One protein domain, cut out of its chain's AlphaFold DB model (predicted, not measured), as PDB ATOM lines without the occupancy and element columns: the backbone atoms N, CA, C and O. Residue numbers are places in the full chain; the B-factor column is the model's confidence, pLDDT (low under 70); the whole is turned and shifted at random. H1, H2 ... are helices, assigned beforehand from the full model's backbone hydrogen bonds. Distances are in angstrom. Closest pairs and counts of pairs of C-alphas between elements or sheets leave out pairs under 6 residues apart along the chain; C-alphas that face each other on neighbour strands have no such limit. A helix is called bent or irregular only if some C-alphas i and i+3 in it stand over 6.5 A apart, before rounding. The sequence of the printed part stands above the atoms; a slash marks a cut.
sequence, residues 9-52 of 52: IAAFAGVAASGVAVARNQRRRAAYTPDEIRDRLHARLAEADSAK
ATOM      1  N   ILE A   9      22.640  66.000  11.944       94.62
ATOM      2  CA  ILE A   9      23.769  65.258  12.530       94.62
ATOM      3  C   ILE A   9      23.366  64.557  13.834       94.62
ATOM      4  O   ILE A   9      23.753  63.412  14.050       94.62
ATOM      5  N   ALA A  10      22.563  65.205  14.680       91.88
ATOM      6  CA  ALA A  10      22.093  64.622  15.933       91.88
ATOM      7  C   ALA A  10      21.245  63.358  15.706       91.88
ATOM      8  O   ALA A  10      21.408  62.375  16.430       91.88
ATOM      9  N   ALA A  11      20.399  63.345  14.670       89.62
ATOM     10  CA  ALA A  11      19.606  62.169  14.317       89.62
ATOM     11  C   ALA A  11      20.496  60.981  13.904       89.62
ATOM     12  O   ALA A  11      20.337  59.875  14.426       89.62
ATOM     13  N   PHE A  12      21.488  61.212  13.036       95.56
ATOM     14  CA  PHE A  12      22.445  60.170  12.640       95.56
ATOM     15  C   PHE A  12      23.303  59.689  13.815       95.56
ATOM     16  O   PHE A  12      23.531  58.488  13.961       95.56
ATOM     17  N   ALA A  13      23.741  60.607  14.679       95.00
ATOM     18  CA  ALA A  13      24.532  60.277  15.858       95.00
ATOM     19  C   ALA A  13      23.769  59.357  16.826       95.00
ATOM     20  O   ALA A  13      24.359  58.415  17.353       95.00
ATOM     21  N   GLY A  14      22.460  59.565  17.014       92.19
ATOM     22  CA  GLY A  14      21.622  58.698  17.849       92.19
ATOM     23  C   GLY A  14      21.518  57.260  17.323       92.19
ATOM     24  O   GLY A  14      21.658  56.302  18.092       92.19
ATOM     25  N   VAL A  15      21.344  57.093  16.008       94.12
ATOM     26  CA  VAL A  15      21.296  55.766  15.363       94.12
ATOM     27  C   VAL A  15      22.659  55.080  15.428       94.12
ATOM     28  O   VAL A  15      22.742  53.911  15.805       94.12
ATOM     29  N   ALA A  16      23.736  55.809  15.125       93.44
ATOM     30  CA  ALA A  16      25.094  55.278  15.178       93.44
ATOM     31  C   ALA A  16      25.481  54.845  16.602       93.44
ATOM     32  O   ALA A  16      25.987  53.740  16.789       93.44
ATOM     33  N   ALA A  17      25.186  55.663  17.617       91.69
ATOM     34  CA  ALA A  17      25.443  55.324  19.016       91.69
ATOM     35  C   ALA A  17      24.679  54.063  19.450       91.69
ATOM     36  O   ALA A  17      25.255  53.178  20.087       91.69
ATOM     37  N   SER A  18      23.411  53.944  19.045       88.12
ATOM     38  CA  SER A  18      22.589  52.761  19.320       88.12
ATOM     39  C   SER A  18      23.136  51.518  18.612       88.12
ATOM     40  O   SER A  18      23.316  50.476  19.243       88.12
ATOM     41  N   GLY A  19      23.492  51.627  17.328       86.31
ATOM     42  CA  GLY A  19      24.078  50.531  16.552       86.31
ATOM     43  C   GLY A  19      25.419  50.052  17.115       86.31
ATOM     44  O   GLY A  19      25.636  48.848  17.260       86.31
ATOM     45  N   VAL A  20      26.297  50.976  17.516       86.06
ATOM     46  CA  VAL A  20      27.589  50.655  18.148       86.06
ATOM     47  C   VAL A  20      27.389  49.986  19.509       86.06
ATOM     48  O   VAL A  20      28.076  49.009  19.814       86.06
ATOM     49  N   ALA A  21      26.440  50.460  20.323       81.75
ATOM     50  CA  ALA A  21      26.115  49.834  21.602       81.75
ATOM     51  C   ALA A  21      25.600  48.396  21.416       81.75
ATOM     52  O   ALA A  21      26.050  47.496  22.131       81.75
ATOM     53  N   VAL A  22      24.736  48.159  20.422       78.12
ATOM     54  CA  VAL A  22      24.241  46.821  20.062       78.12
ATOM     55  C   VAL A  22      25.379  45.931  19.563       78.12
ATOM     56  O   VAL A  22      25.552  44.838  20.093       78.12
ATOM     57  N   ALA A  23      26.214  46.394  18.629       80.62
ATOM     58  CA  ALA A  23      27.352  45.628  18.110       80.62
ATOM     59  C   ALA A  23      28.372  45.275  19.208       80.62
ATOM     60  O   ALA A  23      28.857  44.145  19.294       80.62
ATOM     61  N   ARG A  24      28.663  46.220  20.109       74.81
ATOM     62  CA  ARG A  24      29.535  45.987  21.268       74.81
ATOM     63  C   ARG A  24      28.913  45.006  22.256       74.81
ATOM     64  O   ARG A  24      29.634  44.183  22.820       74.81
ATOM     65  N   ASN A  25      27.604  45.092  22.495       67.06
ATOM     66  CA  ASN A  25      26.904  44.168  23.380       67.06
ATOM     67  C   ASN A  25      26.816  42.768  22.764       67.06
ATOM     68  O   ASN A  25      27.049  41.816  23.490       67.06
ATOM     69  N   GLN A  26      26.616  42.638  21.448       66.44
ATOM     70  CA  GLN A  26      26.743  41.366  20.725       66.44
ATOM     71  C   GLN A  26      28.146  40.772  20.891       66.44
ATOM     72  O   GLN A  26      28.283  39.599  21.213       66.44
ATOM     73  N   ARG A  27      29.202  41.594  20.784       63.00
ATOM     74  CA  ARG A  27      30.584  41.135  21.003       63.00
ATOM     75  C   ARG A  27      30.859  40.712  22.452       63.00
ATOM     76  O   ARG A  27      31.635  39.794  22.677       63.00
ATOM     77  N   ARG A  28      30.253  41.387  23.437       61.31
ATOM     78  CA  ARG A  28      30.402  41.077  24.877       61.31
ATOM     79  C   ARG A  28      29.445  39.998  25.389       61.31
ATOM     80  O   ARG A  28      29.677  39.477  26.471       61.31
ATOM     81  N   ARG A  29      28.365  39.715  24.662       53.22
ATOM     82  CA  ARG A  29      27.289  38.783  25.026       53.22
ATOM     83  C   ARG A  29      26.974  37.835  23.870       53.22
ATOM     84  O   ARG A  29      25.806  37.594  23.574       53.22
ATOM     85  N   ALA A  30      27.996  37.272  23.236       62.22
ATOM     86  CA  ALA A  30      27.821  36.016  22.522       62.22
ATOM     87  C   ALA A  30      27.539  34.934  23.581       62.22
ATOM     88  O   ALA A  30      28.439  34.234  24.023       62.22
ATOM     89  N   ALA A  31      26.297  34.892  24.073       61.84
ATOM     90  CA  ALA A  31      25.792  33.811  24.916       61.84
ATOM     91  C   ALA A  31      25.610  32.517  24.106       61.84
ATOM     92  O   ALA A  31      25.460  31.462  24.700       61.84
ATOM     93  N   TYR A  32      25.653  32.625  22.774       56.25
ATOM     94  CA  TYR A  32      25.910  31.537  21.846       56.25
ATOM     95  C   TYR A  32      26.747  32.080  20.685       56.25
ATOM     96  O   TYR A  32      26.453  33.140  20.123       56.25
ATOM     97  N   THR A  33      27.821  31.382  20.363       72.88
ATOM     98  CA  THR A  33      28.657  31.618  19.191       72.88
ATOM     99  C   THR A  33      27.886  31.264  17.911       72.88
ATOM    100  O   THR A  33      26.923  30.494  17.954       72.88
ATOM    101  N   PRO A  34      28.269  31.815  16.744       70.12
ATOM    102  CA  PRO A  34      27.646  31.454  15.469       70.12
ATOM    103  C   PRO A  34      27.625  29.942  15.210       70.12
ATOM    104  O   PRO A  34      26.681  29.440  14.601       70.12
ATOM    105  N   ASP A  35      28.641  29.228  15.695       71.31
ATOM    106  CA  ASP A  35      28.740  27.776  15.579       71.31
ATOM    107  C   ASP A  35      27.705  27.068  16.464       71.31
ATOM    108  O   ASP A  35      26.981  26.216  15.962       71.31
ATOM    109  N   GLU A  36      27.493  27.512  17.707       78.31
ATOM    110  CA  GLU A  36      26.437  26.956  18.571       78.31
ATOM    111  C   GLU A  36      25.023  27.189  18.017       78.31
ATOM    112  O   GLU A  36      24.133  26.351  18.182       78.31
ATOM    113  N   ILE A  37      24.793  28.315  17.334       81.56
ATOM    114  CA  ILE A  37      23.523  28.551  16.630       81.56
ATOM    115  C   ILE A  37      23.366  27.551  15.478       81.56
ATOM    116  O   ILE A  37      22.270  27.020  15.281       81.56
ATOM    117  N   ARG A  38      24.443  27.279  14.730       86.44
ATOM    118  CA  ARG A  38      24.435  26.323  13.616       86.44
ATOM    119  C   ARG A  38      24.184  24.902  14.115       86.44
ATOM    120  O   ARG A  38      23.310  24.228  13.575       86.44
ATOM    121  N   ASP A  39      24.857  24.498  15.183       87.88
ATOM    122  CA  ASP A  39      24.687  23.185  15.805       87.88
ATOM    123  C   ASP A  39      23.264  23.003  16.331       87.88
ATOM    124  O   ASP A  39      22.628  21.980  16.082       87.88
ATOM    125  N   ARG A  40      22.695  24.032  16.971       86.88
ATOM    126  CA  ARG A  40      21.307  23.979  17.441       86.88
ATOM    127  C   ARG A  40      20.295  23.941  16.298       86.88
ATOM    128  O   ARG A  40      19.251  23.304  16.434       86.88
ATOM    129  N   LEU A  41      20.580  24.601  15.178       91.69
ATOM    130  CA  LEU A  41      19.734  24.540  13.987       91.69
ATOM    131  C   LEU A  41      19.806  23.157  13.322       91.69
ATOM    132  O   LEU A  41      18.761  22.610  12.974       91.69
ATOM    133  N   HIS A  42      21.001  22.567  13.214       94.19
ATOM    134  CA  HIS A  42      21.180  21.192  12.738       94.19
ATOM    135  C   HIS A  42      20.502  20.173  13.655       94.19
ATOM    136  O   HIS A  42      19.834  19.276  13.149       94.19
ATOM    137  N   ALA A  43      20.596  20.338  14.977       91.31
ATOM    138  CA  ALA A  43      19.920  19.472  15.941       91.31
ATOM    139  C   ALA A  43      18.394  19.499  15.757       91.31
ATOM    140  O   ALA A  43      17.768  18.450  15.648       91.31
ATOM    141  N   ARG A  44      17.795  20.690  15.613       90.25
ATOM    142  CA  ARG A  44      16.349  20.817  15.347       90.25
ATOM    143  C   ARG A  44      15.938  20.259  13.987       90.25
ATOM    144  O   ARG A  44      14.834  19.741  13.859       90.25
ATOM    145  N   LEU A  45      16.794  20.394  12.971       94.06
ATOM    146  CA  LEU A  45      16.545  19.805  11.655       94.06
ATOM    147  C   LEU A  45      16.558  18.276  11.737       94.06
ATOM    148  O   LEU A  45      15.649  17.643  11.216       94.06
ATOM    149  N   ALA A  46      17.541  17.701  12.433       92.06
ATOM    150  CA  ALA A  46      17.630  16.264  12.660       92.06
ATOM    151  C   ALA A  46      16.423  15.742  13.456       92.06
ATOM    152  O   ALA A  46      15.842  14.735  13.071       92.06
ATOM    153  N   GLU A  47      15.991  16.442  14.510       90.38
ATOM    154  CA  GLU A  47      14.767  16.105  15.255       90.38
ATOM    155  C   GLU A  47      13.520  16.108  14.357       90.38
ATOM    156  O   GLU A  47      12.707  15.190  14.436       90.38
ATOM    157  N   ALA A  48      13.372  17.108  13.485       90.75
ATOM    158  CA  ALA A  48      12.240  17.197  12.563       90.75
ATOM    159  C   ALA A  48      12.258  16.102  11.484       90.75
ATOM    160  O   ALA A  48      11.200  15.594  11.122       90.75
ATOM    161  N   ASP A  49      13.440  15.736  10.986       88.75
ATOM    162  CA  ASP A  49      13.610  14.663   9.998       88.75
ATOM    163  C   ASP A  49      13.393  13.275  10.627       88.75
ATOM    164  O   ASP A  49      12.804  12.397  10.010       88.75
ATOM    165  N   SER A  50      13.779  13.105  11.898       79.44
ATOM    166  CA  SER A  50      13.550  11.878  12.683       79.44
ATOM    167  C   SER A  50      12.083  11.667  13.065       79.44
ATOM    168  O   SER A  50      11.677  10.548  13.365       79.44
ATOM    169  N   ALA A  51      11.306  12.748  13.133       75.44
ATOM    170  CA  ALA A  51       9.886  12.725  13.477       75.44
ATOM    171  C   ALA A  51       8.970  12.444  12.268       75.44
ATOM    172  O   ALA A  51       7.745  12.510  12.407       75.44
ATOM    173  N   LYS A  52       9.553  12.171  11.096       58.59
ATOM    174  CA  LYS A  52       8.868  11.831   9.846       58.59
ATOM    175  C   LYS A  52       8.832  10.320   9.628       58.59
ATOM    176  O   LYS A  52       7.796   9.859   9.100       58.59
TER     177      LYS A  52
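What this domain is: This is residues 9 to 52 of the 52 residues of an uncharacterized protein of Lentzea fradiae (UniProt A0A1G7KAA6). Two helices, H1 and H2, follow one another end to end as the arms of a wide, open V, with a tight link at the corner and no packing of one helix on the other. There is no core: the two arms make the long axis, and the outline is a rod whose C-alphas span 55 by 20 by 10 A. The printed part has 44 residues, with two named helices in the order H1, H2, and no named strand; the class is all helix. The whole is extended, with a radius of gyration of the C-alphas of 17.6 A.

Where its parts are: H1 holds residues 9 to 28, 27.9 A from first to last C-alpha. It begins at C-alpha 9, at (23.769, 65.258, 12.530), and ends at C-alpha 28, at (30.402, 41.077, 24.877). After residues 29 to 33 comes H2, residues 34 to 50, 24.3 A long from first to last C-alpha, from C-alpha 34 at (27.646, 31.454, 15.469) to C-alpha 50 at (13.550, 11.878, 12.683).

How they stand to each other: H1 and H2 are apart, with no C-alpha of the one within 8 A of the other. The link between them, 5 residues, is tight, and the two helices form no hairpin. Residues 9 to 31, of which 9 to 28 belong to H1, stand free. In H1 and H2 every O i to N i+4 pair is within hydrogen-bond range, and neither helix is bent.

The domain as a whole: The C-alphas of Ile 9 and Lys 52, the two farthest apart, are 55.5 A from each other. The printed part has no cut and ends at the chain's last residue, 52. The mean pLDDT of the printed part is 81.3; residues 25 to 32 and residue 52 are under 70.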